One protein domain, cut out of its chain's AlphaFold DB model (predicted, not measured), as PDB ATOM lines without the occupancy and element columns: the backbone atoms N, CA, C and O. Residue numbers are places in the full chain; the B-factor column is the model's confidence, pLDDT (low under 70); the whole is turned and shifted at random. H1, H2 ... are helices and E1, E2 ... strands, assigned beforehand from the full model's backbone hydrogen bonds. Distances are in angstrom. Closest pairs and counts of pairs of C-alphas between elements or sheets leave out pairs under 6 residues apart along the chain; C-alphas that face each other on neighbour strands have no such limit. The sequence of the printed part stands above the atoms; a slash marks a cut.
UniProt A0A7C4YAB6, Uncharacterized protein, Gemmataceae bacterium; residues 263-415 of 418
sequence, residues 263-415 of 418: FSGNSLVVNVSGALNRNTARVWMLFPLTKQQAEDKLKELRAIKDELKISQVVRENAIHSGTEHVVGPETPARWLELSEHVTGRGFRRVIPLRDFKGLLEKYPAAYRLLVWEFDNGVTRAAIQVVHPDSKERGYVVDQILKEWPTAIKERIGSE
ATOM      1  N   PHE A 263     -11.400   1.865  20.213       88.50
ATOM      2  CA  PHE A 263      -9.955   1.993  20.330       88.50
ATOM      3  C   PHE A 263      -9.527   1.854  21.788       88.50
ATOM      4  O   PHE A 263     -10.025   2.559  22.662       88.50
ATOM      5  N   SER A 264      -8.562   0.973  22.050       85.50
ATOM      6  CA  SER A 264      -7.950   0.794  23.369       85.50
ATOM      7  C   SER A 264      -6.437   0.932  23.245       85.50
ATOM      8  O   SER A 264      -5.778   0.119  22.594       85.50
ATOM      9  N   GLY A 265      -5.887   2.009  23.812       86.81
ATOM     10  CA  GLY A 265      -4.495   2.401  23.584       86.81
ATOM     11  C   GLY A 265      -4.202   2.584  22.091       86.81
ATOM     12  O   GLY A 265      -4.934   3.294  21.396       86.81
ATOM     13  N   ASN A 266      -3.165   1.895  21.608       91.56
ATOM     14  CA  ASN A 266      -2.759   1.890  20.200       91.56
ATOM     15  C   ASN A 266      -3.422   0.777  19.375       91.56
ATOM     16  O   ASN A 266      -2.939   0.451  18.298       91.56
ATOM     17  N   SER A 267      -4.501   0.174  19.867       93.94
ATOM     18  CA  SER A 267      -5.131  -0.968  19.214       93.94
ATOM     19  C   SER A 267      -6.583  -0.690  18.852       93.94
ATOM     20  O   SER A 267      -7.332  -0.096  19.632       93.94
ATOM     21  N   LEU A 268      -6.997  -1.192  17.692       94.50
ATOM     22  CA  LEU A 268      -8.400  -1.340  17.328       94.50
ATOM     23  C   LEU A 268      -8.928  -2.638  17.942       94.50
ATOM     24  O   LEU A 268      -8.406  -3.721  17.677       94.50
ATOM     25  N   VAL A 269      -9.962  -2.540  18.765       93.00
ATOM     26  CA  VAL A 269     -10.678  -3.685  19.322       93.00
ATOM     27  C   VAL A 269     -11.942  -3.889  18.506       93.00
ATOM     28  O   VAL A 269     -12.875  -3.094  18.586       93.00
ATOM     29  N   VAL A 270     -11.962  -4.968  17.732       93.06
ATOM     30  CA  VAL A 270     -13.094  -5.345  16.888       93.06
ATOM     31  C   VAL A 270     -13.984  -6.322  17.632       93.06
ATOM     32  O   VAL A 270     -13.477  -7.314  18.158       93.06
ATOM     33  N   ASN A 271     -15.294  -6.072  17.619       91.69
ATOM     34  CA  ASN A 271     -16.303  -6.983  18.151       91.69
ATOM     35  C   ASN A 271     -17.417  -7.188  17.121       91.69
ATOM     36  O   ASN A 271     -18.031  -6.225  16.658       91.69
ATOM     37  N   VAL A 272     -17.683  -8.445  16.772       91.81
ATOM     38  CA  VAL A 272     -18.688  -8.833  15.778       91.81
ATOM     39  C   VAL A 272     -19.558  -9.943  16.351       91.81
ATOM     40  O   VAL A 272     -19.048 -10.950  16.837       91.81
ATOM     41  N   SER A 273     -20.876  -9.787  16.289       89.25
ATOM     42  CA  SER A 273     -21.812 -10.832  16.711       89.25
ATOM     43  C   SER A 273     -21.785 -12.036  15.773       89.25
ATOM     44  O   SER A 273     -21.484 -11.916  14.585       89.25
ATOM     45  N   GLY A 274     -22.124 -13.217  16.293       88.69
ATOM     46  CA  GLY A 274     -22.374 -14.390  15.453       88.69
ATOM     47  C   GLY A 274     -23.587 -14.191  14.538       88.69
ATOM     48  O   GLY A 274     -24.428 -13.324  14.775       88.69
ATOM     49  N   ALA A 275     -23.698 -15.008  13.492       85.06
ATOM     50  CA  ALA A 275     -24.858 -14.973  12.613       85.06
ATOM     51  C   ALA A 275     -26.119 -15.420  13.381       85.06
ATOM     52  O   ALA A 275     -26.148 -16.491  13.989       85.06
ATOM     53  N   LEU A 276     -27.167 -14.591  13.349       78.56
ATOM     54  CA  LEU A 276     -28.412 -14.817  14.090       78.56
ATOM     55  C   LEU A 276     -29.035 -16.179  13.758       78.56
ATOM     56  O   LEU A 276     -29.243 -16.507  12.590       78.56
ATOM     57  N   ASN A 277     -29.395 -16.946  14.793       74.25
ATOM     58  CA  ASN A 277     -30.005 -18.277  14.669       74.25
ATOM     59  C   ASN A 277     -29.180 -19.255  13.806       74.25
ATOM     60  O   ASN A 277     -29.738 -20.092  13.084       74.25
ATOM     61  N   ARG A 278     -27.849 -19.125  13.824       78.75
ATOM     62  CA  ARG A 278     -26.908 -20.006  13.127       78.75
ATOM     63  C   ARG A 278     -25.768 -20.387  14.063       78.75
ATOM     64  O   ARG A 278     -25.340 -19.587  14.890       78.75
ATOM     65  N   ASN A 279     -25.247 -21.599  13.896       83.44
ATOM     66  CA  ASN A 279     -24.038 -22.019  14.591       83.44
ATOM     67  C   ASN A 279     -22.818 -21.424  13.872       83.44
ATOM     68  O   ASN A 279     -22.377 -21.951  12.855       83.44
ATOM     69  N   THR A 280     -22.329 -20.280  14.343       90.38
ATOM     70  CA  THR A 280     -21.131 -19.650  13.778       90.38
ATOM     71  C   THR A 280     -19.916 -20.206  14.500       90.38
ATOM     72  O   THR A 280     -19.815 -20.040  15.708       90.38
ATOM     73  N   ALA A 281     -18.990 -20.826  13.774       89.94
ATOM     74  CA  ALA A 281     -17.738 -21.291  14.362       89.94
ATOM     75  C   ALA A 281     -16.670 -20.189  14.353       89.94
ATOM     76  O   ALA A 281     -15.845 -20.121  15.260       89.94
ATOM     77  N   ARG A 282     -16.649 -19.350  13.306       91.69
ATOM     78  CA  ARG A 282     -15.630 -18.308  13.102       91.69
ATOM     79  C   ARG A 282     -16.207 -17.094  12.393       91.69
ATOM     80  O   ARG A 282     -17.146 -17.213  11.605       91.69
ATOM     81  N   VAL A 283     -15.582 -15.942  12.615       96.31
ATOM     82  CA  VAL A 283     -15.812 -14.739  11.811       96.31
ATOM     83  C   VAL A 283     -14.484 -14.262  11.255       96.31
ATOM     84  O   VAL A 283     -13.483 -14.176  11.965       96.31
ATOM     85  N   TRP A 284     -14.484 -13.947   9.969       97.62
ATOM     86  CA  TRP A 284     -13.330 -13.468   9.234       97.62
ATOM     87  C   TRP A 284     -13.537 -12.014   8.849       97.62
ATOM     88  O   TRP A 284     -14.602 -11.644   8.356       97.62
ATOM     89  N   MET A 285     -12.505 -11.200   9.047       97.88
ATOM     90  CA  MET A 285     -12.525  -9.784   8.711       97.88
ATOM     91  C   MET A 285     -11.387  -9.433   7.758       97.88
ATOM     92  O   MET A 285     -10.226  -9.529   8.138       97.88
ATOM     93  N   LEU A 286     -11.697  -8.969   6.548       98.25
ATOM     94  CA  LEU A 286     -10.693  -8.412   5.643       98.25
ATOM     95  C   LEU A 286     -10.439  -6.947   5.997       98.25
ATOM     96  O   LEU A 286     -11.344  -6.121   5.873       98.25
ATOM     97  N   PHE A 287      -9.222  -6.636   6.438       97.75
ATOM     98  CA  PHE A 287      -8.838  -5.305   6.914       97.75
ATOM     99  C   PHE A 287      -7.317  -5.075   6.759       97.75
ATOM    100  O   PHE A 287      -6.566  -6.052   6.838       97.75
ATOM    101  N   PRO A 288      -6.831  -3.827   6.582       97.25
ATOM    102  CA  PRO A 288      -7.579  -2.595   6.293       97.25
ATOM    103  C   PRO A 288      -7.920  -2.442   4.805       97.25
ATOM    104  O   PRO A 288      -7.158  -2.880   3.949       97.25
ATOM    105  N   LEU A 289      -9.047  -1.798   4.488       98.00
ATOM    106  CA  LEU A 289      -9.458  -1.514   3.107       98.00
ATOM    107  C   LEU A 289      -9.769  -0.027   2.911       98.00
ATOM    108  O   LEU A 289     -10.367   0.618   3.777       98.00
ATOM    109  N   THR A 290      -9.424   0.502   1.735       97.50
ATOM    110  CA  THR A 290     -10.039   1.729   1.207       97.50
ATOM    111  C   THR A 290     -11.436   1.430   0.657       97.50
ATOM    112  O   THR A 290     -11.794   0.273   0.438       97.50
ATOM    113  N   LYS A 291     -12.222   2.477   0.373       96.56
ATOM    114  CA  LYS A 291     -13.546   2.331  -0.253       96.56
ATOM    115  C   LYS A 291     -13.481   1.521  -1.554       96.56
ATOM    116  O   LYS A 291     -14.197   0.538  -1.697       96.56
ATOM    117  N   GLN A 292     -12.571   1.899  -2.455       97.31
ATOM    118  CA  GLN A 292     -12.405   1.238  -3.751       97.31
ATOM    119  C   GLN A 292     -12.018  -0.238  -3.584       97.31
ATOM    120  O   GLN A 292     -12.622  -1.110  -4.197       97.31
ATOM    121  N   GLN A 293     -11.066  -0.536  -2.692       97.44
ATOM    122  CA  GLN A 293     -10.653  -1.917  -2.419       97.44
ATOM    123  C   GLN A 293     -11.793  -2.761  -1.838       97.44
ATOM    124  O   GLN A 293     -11.921  -3.934  -2.186       97.44
ATOM    125  N   ALA A 294     -12.612  -2.182  -0.955       97.06
ATOM    126  CA  ALA A 294     -13.773  -2.862  -0.398       97.06
ATOM    127  C   ALA A 294     -14.818  -3.163  -1.479       97.06
ATOM    128  O   ALA A 294     -15.275  -4.298  -1.557       97.06
ATOM    129  N   GLU A 295     -15.142  -2.198  -2.343       97.06
ATOM    130  CA  GLU A 295     -16.097  -2.371  -3.447       97.06
ATOM    131  C   GLU A 295     -15.622  -3.421  -4.465       97.06
ATOM    132  O   GLU A 295     -16.382  -4.330  -4.818       97.06
ATOM    133  N   ASP A 296     -14.356  -3.353  -4.884       97.56
ATOM    134  CA  ASP A 296     -13.770  -4.300  -5.836       97.56
ATOM    135  C   ASP A 296     -13.766  -5.721  -5.269       97.56
ATOM    136  O   ASP A 296     -14.202  -6.673  -5.928       97.56
ATOM    137  N   LYS A 297     -13.339  -5.871  -4.009       96.69
ATOM    138  CA  LYS A 297     -13.275  -7.182  -3.366       96.69
ATOM    139  C   LYS A 297     -14.658  -7.737  -3.038       96.69
ATOM    140  O   LYS A 297     -14.885  -8.937  -3.172       96.69
ATOM    141  N   LEU A 298     -15.606  -6.881  -2.669       95.44
ATOM    142  CA  LEU A 298     -16.998  -7.268  -2.472       95.44
ATOM    143  C   LEU A 298     -17.613  -7.789  -3.772       95.44
ATOM    144  O   LEU A 298     -18.286  -8.818  -3.756       95.44
ATOM    145  N   LYS A 299     -17.360  -7.119  -4.903       96.19
ATOM    146  CA  LYS A 299     -17.826  -7.562  -6.222       96.19
ATOM    147  C   LYS A 299     -17.230  -8.916  -6.608       96.19
ATOM    148  O   LYS A 299     -17.971  -9.782  -7.071       96.19
ATOM    149  N   GLU A 300     -15.929  -9.109  -6.388       95.75
ATOM    150  CA  GLU A 300     -15.249 -10.394  -6.600       95.75
ATOM    151  C   GLU A 300     -15.910 -11.511  -5.778       95.75
ATOM    152  O   GLU A 300     -16.291 -12.544  -6.325       95.75
ATOM    153  N   LEU A 301     -16.117 -11.287  -4.478       94.94
ATOM    154  CA  LEU A 301     -16.671 -12.306  -3.586       94.94
ATOM    155  C   LEU A 301     -18.159 -12.575  -3.843       94.94
ATOM    156  O   LEU A 301     -18.587 -13.723  -3.763       94.94
ATOM    157  N   ARG A 302     -18.955 -11.558  -4.200       92.62
ATOM    158  CA  ARG A 302     -20.377 -11.729  -4.561       92.62
ATOM    159  C   ARG A 302     -20.571 -12.515  -5.862       92.62
ATOM    160  O   ARG A 302     -21.642 -13.083  -6.066       92.62
ATOM    161  N   ALA A 303     -19.564 -12.566  -6.735       94.94
ATOM    162  CA  ALA A 303     -19.603 -13.410  -7.929       94.94
ATOM    163  C   ALA A 303     -19.489 -14.911  -7.593       94.94
ATOM    164  O   ALA A 303     -19.927 -15.756  -8.379       94.94
ATOM    165  N   ILE A 304     -18.944 -15.254  -6.422       94.06
ATOM    166  CA  ILE A 304     -18.848 -16.627  -5.929       94.06
ATOM    167  C   ILE A 304     -20.189 -17.002  -5.287       94.06
ATOM    168  O   ILE A 304     -20.562 -16.486  -4.240       94.06
ATOM    169  N   LYS A 305     -20.932 -17.915  -5.921       90.25
ATOM    170  CA  LYS A 305     -22.236 -18.391  -5.414       90.25
ATOM    171  C   LYS A 305     -22.145 -19.598  -4.475       90.25
ATOM    172  O   LYS A 305     -23.161 -20.010  -3.938       90.25
ATOM    173  N   ASP A 306     -20.956 -20.172  -4.342       92.75
ATOM    174  CA  ASP A 306     -20.679 -21.406  -3.608       92.75
ATOM    175  C   ASP A 306     -20.051 -21.072  -2.248       92.75
ATOM    176  O   ASP A 306     -18.953 -20.511  -2.179       92.75
ATOM    177  N   GLU A 307     -20.753 -21.413  -1.169       89.62
ATOM    178  CA  GLU A 307     -20.339 -21.137   0.205       89.62
ATOM    179  C   GLU A 307     -19.012 -21.791   0.609       89.62
ATOM    180  O   GLU A 307     -18.278 -21.224   1.424       89.62
ATOM    181  N   LEU A 308     -18.672 -22.952   0.039       93.38
ATOM    182  CA  LEU A 308     -17.422 -23.653   0.338       93.38
ATOM    183  C   LEU A 308     -16.241 -22.914  -0.291       93.38
ATOM    184  O   LEU A 308     -15.194 -22.745   0.338       93.38
ATOM    185  N   LYS A 309     -16.429 -22.406  -1.515       95.50
ATOM    186  CA  LYS A 309     -15.405 -21.625  -2.221       95.50
ATOM    187  C   LYS A 309     -15.116 -20.299  -1.533       95.50
ATOM    188  O   LYS A 309     -13.956 -19.904  -1.468       95.50
ATOM    189  N   ILE A 310     -16.131 -19.628  -0.981       94.12
ATOM    190  CA  ILE A 310     -15.913 -18.398  -0.202       94.12
ATOM    191  C   ILE A 310     -15.050 -18.696   1.026       94.12
ATOM    192  O   ILE A 310     -14.039 -18.026   1.236       94.12
ATOM    193  N   SER A 311     -15.399 -19.728   1.798       93.44
ATOM    194  CA  SER A 311     -14.601 -20.175   2.947       93.44
ATOM    195  C   SER A 311     -13.156 -20.507   2.563       93.44
ATOM    196  O   SER A 311     -12.222 -20.130   3.273       93.44
ATOM    197  N   GLN A 312     -12.951 -21.166   1.421       95.19
ATOM    198  CA  GLN A 312     -11.617 -21.474   0.914       95.19
ATOM    199  C   GLN A 312     -10.815 -20.201   0.599       95.19
ATOM    200  O   GLN A 312      -9.719 -20.033   1.131       95.19
ATOM    201  N   VAL A 313     -11.376 -19.275  -0.190       95.06
ATOM    202  CA  VAL A 313     -10.720 -18.006  -0.568       95.06
ATOM    203  C   VAL A 313     -10.336 -17.178   0.659       95.06
ATOM    204  O   VAL A 313      -9.261 -16.577   0.705       95.06
ATOM    205  N   VAL A 314     -11.199 -17.149   1.675       94.94
ATOM    206  CA  VAL A 314     -10.929 -16.446   2.934       94.94
ATOM    207  C   VAL A 314      -9.726 -17.057   3.659       94.94
ATOM    208  O   VAL A 314      -8.845 -16.330   4.120       94.94
ATOM    209  N   ARG A 315      -9.652 -18.390   3.724       91.81
ATOM    210  CA  ARG A 315      -8.603 -19.122   4.450       91.81
ATOM    211  C   ARG A 315      -7.234 -19.083   3.781       91.81
ATOM    212  O   ARG A 315      -6.234 -19.099   4.489       91.81
ATOM    213  N   GLU A 316      -7.172 -19.007   2.453       91.62
ATOM    214  CA  GLU A 316      -5.908 -19.042   1.698       91.62
ATOM    215  C   GLU A 316      -4.913 -17.946   2.113       91.62
ATOM    216  O   GLU A 316      -3.705 -18.157   2.056       91.62
ATOM    217  N   ASN A 317      -5.402 -16.789   2.568       86.31
ATOM    218  CA  ASN A 317      -4.569 -15.663   3.006       86.31
ATOM    219  C   ASN A 317      -4.956 -15.155   4.405       86.31
ATOM    220  O   ASN A 317      -4.853 -13.956   4.693       86.31
ATOM    221  N   ALA A 318      -5.444 -16.064   5.250       94.81
ATOM    222  CA  ALA A 318      -5.912 -15.745   6.585       94.81
ATOM    223  C   ALA A 318      -4.787 -15.676   7.624       94.81
ATOM    224  O   ALA A 318      -3.836 -16.454   7.615       94.81
ATOM    225  N   ILE A 319      -4.950 -14.766   8.580       96.25
ATOM    226  CA  ILE A 319      -4.162 -14.669   9.800       96.25
ATOM    227  C   ILE A 319      -5.043 -15.122  10.957       96.25
ATOM    228  O   ILE A 319      -6.029 -14.470  11.321       96.25
ATOM    229  N   HIS A 320      -4.654 -16.234  11.565       94.69
ATOM    230  CA  HIS A 320      -5.384 -16.839  12.667       94.69
ATOM    231  C   HIS A 320      -5.344 -15.993  13.941       94.69
ATOM    232  O   HIS A 320      -4.490 -15.118  14.111       94.69
ATOM    233  N   SER A 321      -6.313 -16.223  14.824       88.50
ATOM    234  CA  SER A 321      -6.546 -15.404  16.024       88.50
ATOM    235  C   SER A 321      -5.377 -15.421  17.019       88.50
ATOM    236  O   SER A 321      -5.142 -14.424  17.695       88.50
ATOM    237  N   GLY A 322      -4.593 -16.504  17.049       86.25
ATOM    238  CA  GLY A 322      -3.383 -16.628  17.873       86.25
ATOM    239  C   GLY A 322      -2.131 -15.940  17.314       86.25
ATOM    240  O   GLY A 322      -1.090 -15.962  17.964       86.25
ATOM    241  N   THR A 323      -2.194 -15.347  16.118       93.12
ATOM    242  CA  THR A 323      -1.051 -14.673  15.485       93.12
ATOM    243  C   THR A 323      -1.213 -13.159  15.575       93.12
ATOM    244  O   THR A 323      -2.208 -12.599  15.106       93.12
ATOM    245  N   GLU A 324      -0.233 -12.469  16.154       91.00
ATOM    246  CA  GLU A 324      -0.234 -11.007  16.190       91.00
ATOM    247  C   GLU A 324      -0.119 -10.424  14.772       91.00
ATOM    248  O   GLU A 324       0.656 -10.902  13.941       91.00
ATOM    249  N   HIS A 325      -0.901  -9.382  14.484       94.69
ATOM    250  CA  HIS A 325      -0.860  -8.687  13.202       94.69
ATOM    251  C   HIS A 325      -0.974  -7.181  13.405       94.69
ATOM    252  O   HIS A 325      -2.048  -6.670  13.725       94.69
ATOM    253  N   VAL A 326       0.143  -6.482  13.210       96.75
ATOM    254  CA  VAL A 326       0.223  -5.027  13.352       96.75
ATOM    255  C   VAL A 326      -0.143  -4.349  12.033       96.75
ATOM    256  O   VAL A 326       0.461  -4.614  10.989       96.75
ATOM    257  N   VAL A 327      -1.100  -3.427  12.087       97.31
ATOM    258  CA  VAL A 327      -1.569  -2.673  10.922       97.31
ATOM    259  C   VAL A 327      -0.955  -1.272  10.917       97.31
ATOM    260  O   VAL A 327      -1.090  -0.509  11.868       97.31
ATOM    261  N   GLY A 328      -0.264  -0.938   9.830       96.88
ATOM    262  CA  GLY A 328       0.201   0.412   9.509       96.88
ATOM    263  C   GLY A 328      -0.169   0.780   8.068       96.88
ATOM    264  O   GLY A 328      -0.822  -0.020   7.393       96.88
ATOM    265  N   PRO A 329       0.258   1.950   7.562       96.44
ATOM    266  CA  PRO A 329      -0.084   2.391   6.211       96.44
ATOM    267  C   PRO A 329       0.343   1.374   5.151       96.44
ATOM    268  O   PRO A 329      -0.459   0.982   4.312       96.44
ATOM    269  N   GLU A 330       1.561   0.840   5.226       95.88
ATOM    270  CA  GLU A 330       2.060  -0.119   4.228       95.88
ATOM    271  C   GLU A 330       1.591  -1.565   4.431       95.88
ATOM    272  O   GLU A 330       1.930  -2.439   3.636       95.88
ATOM    273  N   THR A 331       0.792  -1.841   5.465       95.88
ATOM    274  CA  THR A 331       0.259  -3.188   5.685       95.88
ATOM    275  C   THR A 331      -0.844  -3.481   4.654       95.88
ATOM    276  O   THR A 331      -1.833  -2.743   4.606       95.88
ATOM    277  N   PRO A 332      -0.720  -4.538   3.824       95.00
ATOM    278  CA  PRO A 332      -1.769  -4.925   2.883       95.00
ATOM    279  C   PRO A 332      -2.970  -5.536   3.616       95.00
ATOM    280  O   PRO A 332      -2.817  -6.126   4.684       95.00
ATOM    281  N   ALA A 333      -4.152  -5.458   3.003       96.31
ATOM    282  CA  ALA A 333      -5.358  -6.089   3.530       96.31
ATOM    283  C   ALA A 333      -5.180  -7.610   3.673       96.31
ATOM    284  O   ALA A 333      -4.752  -8.289   2.733       96.31
ATOM    285  N   ARG A 334      -5.540  -8.159   4.837       97.38
ATOM    286  CA  ARG A 334      -5.511  -9.604   5.120       97.38
ATOM    287  C   ARG A 334      -6.791 -10.042   5.819       97.38
ATOM    288  O   ARG A 334      -7.424  -9.246   6.509       97.38
ATOM    289  N   TRP A 335      -7.177 -11.303   5.627       97.88
ATOM    290  CA  TRP A 335      -8.290 -11.895   6.365       97.88
ATOM    291  C   TRP A 335      -7.836 -12.182   7.789       97.88
ATOM    292  O   TRP A 335      -6.917 -12.960   8.005       97.88
ATOM    293  N   LEU A 336      -8.454 -11.545   8.769       97.94
ATOM    294  CA  LEU A 336      -8.144 -11.705  10.179       97.94
ATOM    295  C   LEU A 336      -9.241 -12.545  10.825       97.94
ATOM    296  O   LEU A 336     -10.417 -12.192  10.762       97.94
ATOM    297  N   GLU A 337      -8.863 -13.651  11.457       97.31
ATOM    298  CA  GLU A 337      -9.782 -14.440  12.279       97.31
ATOM    299  C   GLU A 337     -10.157 -13.677  13.551       97.31
ATOM    300  O   GLU A 337      -9.283 -13.258  14.314       97.31
ATOM    301  N   LEU A 338     -11.445 -13.527  13.812       95.12
ATOM    302  CA  LEU A 338     -11.964 -13.069  15.092       95.12
ATOM    303  C   LEU A 338     -12.246 -14.312  15.944       95.12
ATOM    304  O   LEU A 338     -13.003 -15.186  15.523       95.12
ATOM    305  N   SER A 339     -11.625 -14.413  17.119       87.00
ATOM    306  CA  SER A 339     -11.842 -15.541  18.033       87.00
ATOM    307  C   SER A 339     -13.138 -15.364  18.807       87.00
ATOM    308  O   SER A 339     -13.492 -14.236  19.154       87.00
ATOM    309  N   GLU A 340     -13.807 -16.462  19.144       88.00
ATOM    310  CA  GLU A 340     -14.954 -16.428  20.050       88.00
ATOM    311  C   GLU A 340     -14.575 -15.761  21.384       88.00
ATOM    312  O   GLU A 340     -13.516 -16.009  21.965       88.00
ATOM    313  N   HIS A 341     -15.425 -14.851  21.850       80.31
ATOM    314  CA  HIS A 341     -15.264 -14.201  23.138       80.31
ATOM    315  C   HIS A 341     -15.584 -15.187  24.269       80.31
ATOM    316  O   HIS A 341     -16.493 -15.999  24.136       80.31
ATOM    317  N   VAL A 342     -14.926 -15.057  25.427       65.75
ATOM    318  CA  VAL A 342     -15.066 -15.966  26.594       65.75
ATOM    319  C   VAL A 342     -16.523 -16.155  27.050       65.75
ATOM    320  O   VAL A 342     -16.880 -17.169  27.638       65.75
ATOM    321  N   THR A 343     -17.390 -15.186  26.763       65.44
ATOM    322  CA  THR A 343     -18.814 -15.222  27.118       65.44
ATOM    323  C   THR A 343     -19.704 -15.944  26.095       65.44
ATOM    324  O   THR A 343     -20.915 -15.970  26.296       65.44
ATOM    325  N   GLY A 344     -19.158 -16.445  24.979       66.12
ATOM    326  CA  GLY A 344     -19.886 -17.161  23.916       66.12
ATOM    327  C   GLY A 344     -20.892 -16.316  23.120       66.12
ATOM    328  O   GLY A 344     -21.755 -16.846  22.430       66.12
ATOM    329  N   ARG A 345     -20.844 -14.981  23.251       66.25
ATOM    330  CA  ARG A 345     -21.840 -14.048  22.671       66.25
ATOM    331  C   ARG A 345     -21.333 -13.237  21.473       66.25
ATOM    332  O   ARG A 345     -22.007 -12.305  21.048       66.25
ATOM    333  N   GLY A 346     -20.161 -13.554  20.933       86.88
ATOM    334  CA  GLY A 346     -19.592 -12.827  19.800       86.88
ATOM    335  C   GLY A 346     -18.136 -13.178  19.544       86.88
ATOM    336  O   GLY A 346     -17.555 -14.016  20.230       86.88
ATOM    337  N   PHE A 347     -17.552 -12.508  18.561       92.88
ATOM    338  CA  PHE A 347     -16.198 -12.723  18.077       92.88
ATOM    339  C   PHE A 347     -15.392 -11.440  18.227       92.88
ATOM    340  O   PHE A 347     -15.873 -10.352  17.904       92.88
ATOM    341  N   ARG A 348     -14.163 -11.560  18.724       92.81
ATOM    342  CA  ARG A 348     -13.314 -10.428  19.086       92.81
ATOM    343  C   ARG A 348     -11.894 -10.596  18.565       92.81
ATOM    344  O   ARG A 348     -11.340 -11.692  18.590       92.81
ATOM    345  N   ARG A 349     -11.272  -9.485  18.161       93.62
ATOM    346  CA  ARG A 349      -9.822  -9.398  17.924       93.62
ATOM    347  C   ARG A 349      -9.305  -8.023  18.315       93.62
ATOM    348  O   ARG A 349      -9.955  -7.012  18.064       93.62
ATOM    349  N   VAL A 350      -8.122  -7.995  18.917       93.94
ATOM    350  CA  VAL A 350      -7.361  -6.766  19.161       93.94
ATOM    351  C   VAL A 350      -6.307  -6.648  18.066       93.94
ATOM    352  O   VAL A 350      -5.548  -7.587  17.845       93.94
ATOM    353  N   ILE A 351      -6.288  -5.520  17.365       96.31
ATOM    354  CA  ILE A 351      -5.408  -5.261  16.224       96.31
ATOM    355  C   ILE A 351      -4.514  -4.078  16.587       96.31
ATOM    356  O   ILE A 351      -5.000  -2.945  16.612       96.31
ATOM    357  N   PRO A 352      -3.228  -4.314  16.890       96.62
ATOM    358  CA  PRO A 352      -2.283  -3.235  17.129       96.62
ATOM    359  C   PRO A 352      -2.133  -2.359  15.883       96.62
ATOM    360  O   PRO A 352      -1.988  -2.863  14.766       96.62
ATOM    361  N   LEU A 353      -2.148  -1.045  16.080       96.69
ATOM    362  CA  LEU A 353      -1.960  -0.044  15.038       96.69
ATOM    363  C   LEU A 353      -0.621   0.674  15.227       96.69
ATOM    364  O   LEU A 353      -0.148   0.866  16.349       96.69
ATOM    365  N   ARG A 354      -0.017   1.097  14.117       96.19
ATOM    366  CA  ARG A 354       1.189   1.935  14.100       96.19
ATOM    367  C   ARG A 354       1.076   3.023  13.044       96.19
ATOM    368  O   ARG A 354       0.409   2.817  12.035       96.19
ATOM    369  N   ASP A 355       1.793   4.123  13.261       95.94
ATOM    370  CA  ASP A 355       1.817   5.279  12.357       95.94
ATOM    371  C   ASP A 355       0.404   5.796  12.035       95.94
ATOM    372  O   ASP A 355      -0.125   5.651  10.933       95.94
ATOM    373  N   PHE A 356      -0.231   6.391  13.047       95.38
ATOM    374  CA  PHE A 356      -1.590   6.925  12.944       95.38
ATOM    375  C   PHE A 356      -1.725   7.993  11.857       95.38
ATOM    376  O   PHE A 356      -2.759   8.065  11.195       95.38
ATOM    377  N   LYS A 357      -0.674   8.792  11.638       95.81
ATOM    378  CA  LYS A 357      -0.659   9.817  10.596       95.81
ATOM    379  C   LYS A 357      -0.704   9.179   9.207       95.81
ATOM    380  O   LYS A 357      -1.612   9.495   8.441       95.81
ATOM    381  N   GLY A 358       0.189   8.231   8.922       96.62
ATOM    382  CA  GLY A 358       0.175   7.497   7.656       96.62
ATOM    383  C   GLY A 358      -1.114   6.693   7.457       96.62
ATOM    384  O   GLY A 358      -1.661   6.651   6.354       96.62
ATOM    385  N   LEU A 359      -1.661   6.100   8.527       96.62
ATOM    386  CA  LEU A 359      -2.951   5.406   8.486       96.62
ATOM    387  C   LEU A 359      -4.105   6.335   8.097       96.62
ATOM    388  O   LEU A 359      -4.942   5.934   7.293       96.62
ATOM    389  N   LEU A 360      -4.159   7.556   8.635       96.00
ATOM    390  CA  LEU A 360      -5.200   8.528   8.292       96.00
ATOM    391  C   LEU A 360      -5.053   9.053   6.860       96.00
ATOM    392  O   LEU A 360      -6.057   9.259   6.183       96.00
ATOM    393  N   GLU A 361      -3.818   9.264   6.401       96.44
ATOM    394  CA  GLU A 361      -3.530   9.713   5.036       96.44
ATOM    395  C   GLU A 361      -3.940   8.654   4.003       96.44
ATOM    396  O   GLU A 361      -4.602   8.976   3.015       96.44
ATOM    397  N   LYS A 362      -3.607   7.380   4.249       96.44
ATOM    398  CA  LYS A 362      -3.928   6.276   3.332       96.44
ATOM    399  C   LYS A 362      -5.373   5.794   3.443       96.44
ATOM    400  O   LYS A 362      -5.989   5.454   2.432       96.44
ATOM    401  N   TYR A 363      -5.925   5.785   4.655       96.50
ATOM    402  CA  TYR A 363      -7.296   5.372   4.949       96.50
ATOM    403  C   TYR A 363      -8.057   6.506   5.662       96.50
ATOM    404  O   TYR A 363      -8.353   6.386   6.856       96.50
ATOM    405  N   PRO A 364      -8.435   7.595   4.953       94.31
ATOM    406  CA  PRO A 364      -9.231   8.679   5.540       94.31
ATOM    407  C   PRO A 364     -10.557   8.186   6.126       94.31
ATOM    408  O   PRO A 364     -11.054   8.741   7.099       94.31
ATOM    409  N   ALA A 365     -11.098   7.119   5.538       94.75
ATOM    410  CA  ALA A 365     -12.100   6.240   6.116       94.75
ATOM    411  C   ALA A 365     -11.642   4.794   5.899       94.75
ATOM    412  O   ALA A 365     -11.220   4.442   4.794       94.75
ATOM    413  N   ALA A 366     -11.730   3.967   6.939       95.69
ATOM    414  CA  ALA A 366     -11.378   2.558   6.854       95.69
ATOM    415  C   ALA A 366     -12.623   1.692   6.658       95.69
ATOM    416  O   ALA A 366     -13.656   1.895   7.302       95.69
ATOM    417  N   TYR A 367     -12.494   0.710   5.776       97.19
ATOM    418  CA  TYR A 367     -13.530  -0.259   5.453       97.19
ATOM    419  C   TYR A 367     -13.068  -1.661   5.836       97.19
ATOM    420  O   TYR A 367     -11.869  -1.941   5.944       97.19
ATOM    421  N   ARG A 368     -14.039  -2.550   6.024       97.12
ATOM    422  CA  ARG A 368     -13.818  -3.980   6.226       97.12
ATOM    423  C   ARG A 368     -14.869  -4.806   5.501       97.12
ATOM    424  O   ARG A 368     -15.986  -4.335   5.292       97.12
ATOM    425  N   LEU A 369     -14.520  -6.051   5.195       97.94
ATOM    426  CA  LEU A 369     -15.478  -7.080   4.781       97.94
ATOM    427  C   LEU A 369     -15.556  -8.164   5.852       97.94
ATOM    428  O   LEU A 369     -14.522  -8.579   6.372       97.94
ATOM    429  N   LEU A 370     -16.764  -8.626   6.160       97.38
ATOM    430  CA  LEU A 370     -17.035  -9.665   7.150       97.38
ATOM    431  C   LEU A 370     -17.615 -10.914   6.487       97.38
ATOM    432  O   LEU A 370     -18.515 -10.810   5.652       97.38
ATOM    433  N   VAL A 371     -17.121 -12.082   6.901       97.31
ATOM    434  CA  VAL A 371     -17.637 -13.402   6.511       97.31
ATOM    435  C   VAL A 371     -17.802 -14.258   7.760       97.31
ATOM    436  O   VAL A 371     -16.859 -14.429   8.532       97.31
ATOM    437  N   TRP A 372     -18.989 -14.825   7.943       95.88
ATOM    438  CA  TRP A 372     -19.275 -15.793   8.999       95.88
ATOM    439  C   TRP A 372     -19.072 -17.197   8.439       95.88
ATOM    440  O   TRP A 372     -19.524 -17.484   7.335       95.88
ATOM    441  N   GLU A 373     -18.409 -18.072   9.185       94.25
ATOM    442  CA  GLU A 373     -18.118 -19.441   8.762       94.25
ATOM    443  C   GLU A 373     -18.714 -20.451   9.749       94.25
ATOM    444  O   GLU A 373     -18.555 -20.343  10.969       94.25
ATOM    445  N   PHE A 374     -19.392 -21.455   9.198       89.56
ATOM    446  CA  PHE A 374     -19.757 -22.689   9.881       89.56
ATOM    447  C   PHE A 374     -18.606 -23.691   9.754       89.56
ATOM    448  O   PHE A 374     -18.062 -23.861   8.666       89.56
ATOM    449  N   ASP A 375     -18.267 -24.378  10.844       86.56
ATOM    450  CA  ASP A 375     -17.288 -25.469  10.861       86.56
ATOM    451  C   ASP A 375     -17.772 -26.546  11.841       86.56
ATOM    452  O   ASP A 375     -17.907 -26.286  13.035       86.56
ATOM    453  N   ASN A 376     -18.055 -27.752  11.343       81.12
ATOM    454  CA  ASN A 376     -18.384 -28.924  12.169       81.12
ATOM    455  C   ASN A 376     -17.270 -29.986  12.169       81.12
ATOM    456  O   ASN A 376     -17.519 -31.141  12.507       81.12
ATOM    457  N   GLY A 377     -16.061 -29.622  11.730       80.62
ATOM    458  CA  GLY A 377     -14.928 -30.532  11.573       80.62
ATOM    459  C   GLY A 377     -14.898 -31.294  10.245       80.62
ATOM    460  O   GLY A 377     -13.845 -31.817   9.890       80.62
ATOM    461  N   VAL A 378     -16.001 -31.318   9.487       77.06
ATOM    462  CA  VAL A 378     -16.098 -31.985   8.173       77.06
ATOM    463  C   VAL A 378     -16.382 -30.973   7.063       77.06
ATOM    464  O   VAL A 378     -15.675 -30.929   6.061       77.06
ATOM    465  N   THR A 379     -17.387 -30.124   7.263       79.75
ATOM    466  CA  THR A 379     -17.829 -29.096   6.323       79.75
ATOM    467  C   THR A 379     -17.487 -27.723   6.866       79.75
ATOM    468  O   THR A 379     -17.799 -27.398   8.014       79.75
ATOM    469  N   ARG A 380     -16.879 -26.908   6.003       89.94
ATOM    470  CA  ARG A 380     -16.502 -25.523   6.279       89.94
ATOM    471  C   ARG A 380     -17.105 -24.631   5.217       89.94
ATOM    472  O   ARG A 380     -16.697 -24.714   4.061       89.94
ATOM    473  N   ALA A 381     -18.101 -23.851   5.601       91.12
ATOM    474  CA  ALA A 381     -18.944 -23.129   4.662       91.12
ATOM    475  C   ALA A 381     -19.225 -21.712   5.153       91.12
ATOM    476  O   ALA A 381     -19.513 -21.503   6.336       91.12
ATOM    477  N   ALA A 382     -19.213 -20.752   4.233       94.19
ATOM    478  CA  ALA A 382     -19.675 -19.407   4.519       94.19
ATOM    479  C   ALA A 382     -21.180 -19.412   4.839       94.19
ATOM    480  O   ALA A 382     -21.990 -20.061   4.175       94.19
ATOM    481  N   ILE A 383     -21.574 -18.662   5.860       91.31
ATOM    482  CA  ILE A 383     -22.964 -18.525   6.283       91.31
ATOM    483  C   ILE A 383     -23.582 -17.357   5.519       91.31
ATOM    484  O   ILE A 383     -23.073 -16.237   5.553       91.31
ATOM    485  N   GLN A 384     -24.710 -17.600   4.855       91.31
ATOM    486  CA  GLN A 384     -25.491 -16.525   4.255       91.31
ATOM    487  C   GLN A 384     -26.172 -15.704   5.359       91.31
ATOM    488  O   GLN A 384     -26.937 -16.237   6.167       91.31
ATOM    489  N   VAL A 385     -25.915 -14.400   5.373       89.06
ATOM    490  CA  VAL A 385     -26.452 -13.435   6.337       89.06
ATOM    491  C   VAL A 385     -27.245 -12.344   5.622       89.06
ATOM    492  O   VAL A 385     -27.138 -12.162   4.410       89.06
ATOM    493  N   VAL A 386     -28.082 -11.631   6.374       85.69
ATOM    494  CA  VAL A 386     -28.815 -10.459   5.881       85.69
ATOM    495  C   VAL A 386     -27.951  -9.224   6.119       85.69
ATOM    496  O   VAL A 386     -27.558  -8.962   7.254       85.69
ATOM    497  N   HIS A 387     -27.668  -8.463   5.065       86.50
ATOM    498  CA  HIS A 387     -26.928  -7.213   5.166       86.50
ATOM    499  C   HIS A 387     -27.706  -6.210   6.037       86.50
ATOM    500  O   HIS A 387     -28.900  -5.997   5.793       86.50
ATOM    501  N   PRO A 388     -27.073  -5.558   7.030       81.31
ATOM    502  CA  PRO A 388     -27.776  -4.682   7.966       81.31
ATOM    503  C   PRO A 388     -28.457  -3.495   7.272       81.31
ATOM    504  O   PRO A 388     -29.611  -3.205   7.589       81.31
ATOM    505  N   ASP A 389     -27.783  -2.875   6.296       83.38
ATOM    506  CA  ASP A 389     -28.302  -1.704   5.575       83.38
ATOM    507  C   ASP A 389     -29.235  -2.065   4.404       83.38
ATOM    508  O   ASP A 389     -30.397  -1.671   4.410       83.38
ATOM    509  N   SER A 390     -28.772  -2.847   3.416       85.56
ATOM    510  CA  SER A 390     -29.573  -3.163   2.220       85.56
ATOM    511  C   SER A 390     -30.667  -4.213   2.436       85.56
ATOM    512  O   SER A 390     -31.541  -4.358   1.587       85.56
ATOM    513  N   LYS A 391     -30.624  -4.968   3.546       86.25
ATOM    514  CA  LYS A 391     -31.495  -6.130   3.827       86.25
ATOM    515  C   LYS A 391     -31.383  -7.280   2.816       86.25
ATOM    516  O   LYS A 391     -32.138  -8.250   2.900       86.25
ATOM    517  N   GLU A 392     -30.425  -7.221   1.897       87.62
ATOM    518  CA  GLU A 392     -30.152  -8.296   0.946       87.62
ATOM    519  C   GLU A 392     -29.421  -9.460   1.621       87.62
ATOM    520  O   GLU A 392     -28.692  -9.280   2.597       87.62
ATOM    521  N   ARG A 393     -29.595 -10.676   1.093       87.94
ATOM    522  CA  ARG A 393     -28.880 -11.858   1.584       87.94
ATOM    523  C   ARG A 393     -27.579 -12.064   0.821       87.94
ATOM    524  O   ARG A 393     -27.585 -12.124  -0.405       87.94
ATOM    525  N   GLY A 394     -26.489 -12.275   1.545       91.19
ATOM    526  CA  GLY A 394     -25.176 -12.553   0.970       91.19
ATOM    527  C   GLY A 394     -24.250 -13.234   1.969       91.19
ATOM    528  O   GLY A 394     -24.554 -13.325   3.153       91.19
ATOM    529  N   TYR A 395     -23.121 -13.735   1.486       94.38
ATOM    530  CA  TYR A 395     -22.099 -14.371   2.328       94.38
ATOM    531  C   TYR A 395     -21.064 -13.378   2.874       94.38
ATOM    532  O   TYR A 395     -20.273 -13.725   3.746       94.38
ATOM    533  N   VAL A 396     -21.058 -12.152   2.342       95.75
ATOM    534  CA  VAL A 396     -20.102 -11.097   2.684       95.75
ATOM    535  C   VAL A 396     -20.861  -9.820   3.003       95.75
ATOM    536  O   VAL A 396     -21.746  -9.421   2.242       95.75
ATOM    537  N   VAL A 397     -20.489  -9.175   4.104       95.12
ATOM    538  CA  VAL A 397     -21.028  -7.877   4.522       95.12
ATOM    539  C   VAL A 397     -19.906  -6.853   4.515       95.12
ATOM    540  O   VAL A 397     -18.881  -7.056   5.165       95.12
ATOM    541  N   ASP A 398     -20.090  -5.761   3.787       95.19
ATOM    542  CA  ASP A 398     -19.199  -4.610   3.815       95.19
ATOM    543  C   ASP A 398     -19.606  -3.626   4.912       95.19
ATOM    544  O   ASP A 398     -20.783  -3.427   5.199       95.19
ATOM    545  N   GLN A 399     -18.616  -3.035   5.581       94.44
ATOM    546  CA  GLN A 399     -18.848  -2.042   6.627       94.44
ATOM    547  C   GLN A 399     -17.782  -0.951   6.606       94.44
ATOM    548  O   GLN A 399     -16.594  -1.215   6.411       94.44
ATOM    549  N   ILE A 400     -18.218   0.275   6.892       94.31
ATOM    550  CA  ILE A 400     -17.348   1.407   7.208       94.31
ATOM    551  C   ILE A 400     -17.111   1.482   8.722       94.31
ATOM    552  O   ILE A 400     -18.055   1.417   9.513       94.31
ATOM    553  N   LEU A 401     -15.860   1.676   9.136       92.62
ATOM    554  CA  LEU A 401     -15.507   1.959  10.527       92.62
ATOM    555  C   LEU A 401     -15.782   3.438  10.826       92.62
ATOM    556  O   LEU A 401     -14.913   4.291  10.657       92.62
ATOM    557  N   LYS A 402     -17.013   3.757  11.238       88.19
ATOM    558  CA  LYS A 402     -17.496   5.146  11.391       88.19
ATOM    559  C   LYS A 402     -16.630   6.000  12.323       88.19
ATOM    560  O   LYS A 402     -16.410   7.172  12.039       88.19
ATOM    561  N   GLU A 403     -16.116   5.414  13.401       88.88
ATOM    562  CA  GLU A 403     -15.295   6.121  14.394       88.88
ATOM    563  C   GLU A 403     -13.825   6.271  13.984       88.88
ATOM    564  O   GLU A 403     -13.092   7.038  14.604       88.88
ATOM    565  N   TRP A 404     -13.389   5.589  12.917       93.12
ATOM    566  CA  TRP A 404     -11.991   5.567  12.483       93.12
ATOM    567  C   TRP A 404     -11.374   6.962  12.309       93.12
ATOM    568  O   TRP A 404     -10.341   7.224  12.923       93.12
ATOM    569  N   PRO A 405     -11.969   7.902  11.544       91.81
ATOM    570  CA  PRO A 405     -11.302   9.171  11.266       91.81
ATOM    571  C   PRO A 405     -11.128  10.017  12.532       91.81
ATOM    572  O   PRO A 405     -10.106  10.679  12.698       91.81
ATOM    573  N   THR A 406     -12.122   9.997  13.423       92.06
ATOM    574  CA  THR A 406     -12.097  10.743  14.687       92.06
ATOM    575  C   THR A 406     -11.088  10.127  15.649       92.06
ATOM    576  O   THR A 406     -10.194  10.827  16.120       92.06
ATOM    577  N   ALA A 407     -11.151   8.811  15.856       89.88
ATOM    578  CA  ALA A 407     -10.276   8.112  16.788       89.88
ATOM    579  C   ALA A 407      -8.795   8.198  16.387       89.88
ATOM    580  O   ALA A 407      -7.934   8.435  17.231       89.88
ATOM    581  N   ILE A 408      -8.477   8.068  15.095       92.56
ATOM    582  CA  ILE A 408      -7.095   8.186  14.616       92.56
ATOM    583  C   ILE A 408      -6.572   9.625  14.801       92.56
ATOM    584  O   ILE A 408      -5.438   9.808  15.242       92.56
ATOM    585  N   LYS A 409      -7.395  10.656  14.543       92.94
ATOM    586  CA  LYS A 409      -7.021  12.068  14.773       92.94
ATOM    587  C   LYS A 409      -6.751  12.374  16.243       92.94
ATOM    588  O   LYS A 409      -5.769  13.050  16.546       92.94
ATOM    589  N   GLU A 410      -7.592  11.876  17.146       90.12
ATOM    590  CA  GLU A 410      -7.390  12.024  18.591       90.12
ATOM    591  C   GLU A 410      -6.052  11.420  19.031       90.12
ATOM    592  O   GLU A 410      -5.329  12.030  19.819       90.12
ATOM    593  N   ARG A 411      -5.674  10.265  18.466       87.81
ATOM    594  CA  ARG A 411      -4.387   9.623  18.764       87.81
ATOM    595  C   ARG A 411      -3.198  10.446  18.293       87.81
ATOM    596  O   ARG A 411      -2.296  10.672  19.096       87.81
ATOM    597  N   ILE A 412      -3.242  10.976  17.071       89.88
ATOM    598  CA  ILE A 412      -2.205  11.888  16.552       89.88
ATOM    599  C   ILE A 412      -2.046  13.112  17.471       89.88
ATOM    600  O   ILE A 412      -0.927  13.525  17.757       89.88
ATOM    601  N   GLY A 413      -3.152  13.683  17.961       82.31
ATOM    602  CA  GLY A 413      -3.121  14.832  18.872       82.31
ATOM    603  C   GLY A 413      -2.597  14.517  20.280       82.31
ATOM    604  O   GLY A 413      -2.117  15.421  20.961       82.31
ATOM    605  N   SER A 414      -2.686  13.254  20.709       78.31
ATOM    606  CA  SER A 414      -2.248  12.784  22.030       78.31
ATOM    607  C   SER A 414      -0.794  12.303  22.089       78.31
ATOM    608  O   SER A 414      -0.278  12.075  23.184       78.31
ATOM    609  N   GLU A 415      -0.123  12.141  20.944       72.12
ATOM    610  CA  GLU A 415       1.299  11.799  20.931       72.12
ATOM    611  C   GLU A 415       2.120  12.971  21.501       72.12
ATOM    612  O   GLU A 415       1.953  14.116  21.065       72.12
TER     613      GLU A 415
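What this domain is: This is residues 263 to 415 of the 418 residues of an uncharacterized protein of Gemmataceae bacterium (UniProt A0A7C4YAB6). One strongly twisted sheet of seven antiparallel strands runs through the domain, with H1 lying lengthwise over E5 and H2 packed by E6 and the end of E5. H3 and H4 pair up away from the sheet, and at the opposite end of the long axis is the turn between E5 and E6. The printed part has 153 residues with four named helices and seven named strands, in the order E1 E2 H1 H2 E3 E4 H3 E5 E6 E7 H4, mixed in class. It is compact, with a radius of gyration of the C-alphas of 15.4 A and spans of 48 by 34 by 28 A.

How they stand to each other: Begin at E5, residues 367 to 375, which has three neighbours in this branched sheet. On one side of it is E2, residues 282 to 289, with N 284 and O 371 2.8 A apart, within hydrogen-bond range. On the other side look for E7, residues 397 to 400, where N 370 and O 397 are 2.8 A apart, and E6, residues 380 to 382, where N 374 and O 381 are 2.9 A apart; E5 and E6 form a hairpin. On the other side of E2 from E5 is E3, residues 334 to 340, with N 336 and O 285 at 2.8 A. E3 and E4, residues 347 to 352, form a hairpin, with N 348 and O 339 at 2.8 A. E1, residues 267 to 272, is an edge strand beside E4, with N 270 and O 349 at 2.9 A. H1, residues 291 to 302, is on the sheet over E5 at a height over the sheet of 9.2 A, along the strands at 12 degrees to E5 on the local plane; its closest C-alphas to E5 are those of Lys 291 and Tyr 367, 6.3 A. H2, residues 307 to 316, is on the sheet too; the C-alphas of Leu 308 and Ala 381 of E6 are 4.6 A apart. H1 and H2 are close but not clearly touching, Leu 301 and Ile 310 being the closest C-alphas at 7.0 A. H3, residues 356 to 362, touches H4, residues 404 to 414, at a steep tilt of 38 degrees, opposite ways, with C-alphas 356 and 408 closest at 5.9 A. H3 is not on the sheet, and H4 only just not, with 4 pairs of C-alphas within 10 A. In H1, H2, H3 and H4 every O i to N i+4 pair is within hydrogen-bond range.

Where its parts are: Find C-alpha 267 at (-5.131, -0.968, 19.214), where E1 begins. E5 is 26.1 A long, from C-alpha 367 at (-13.530, -0.259, 5.453); E2 is 20.5 A and H1 16.2 A. H4 ends at C-alpha 414, at (-2.248, 12.784, 22.030).

The domain as a whole: The C-alphas of Val 378 and Gly 413 are the two farthest apart, 49.7 A. The printed part has no cut. The links H2 to E3 and E6 to E7 are long; in the first, residues 318 to 319 pair parallel with residues 335 to 336 of E3. Mean pLDDT of the printed part is 91.4, and residues 342 to 345 are under 70.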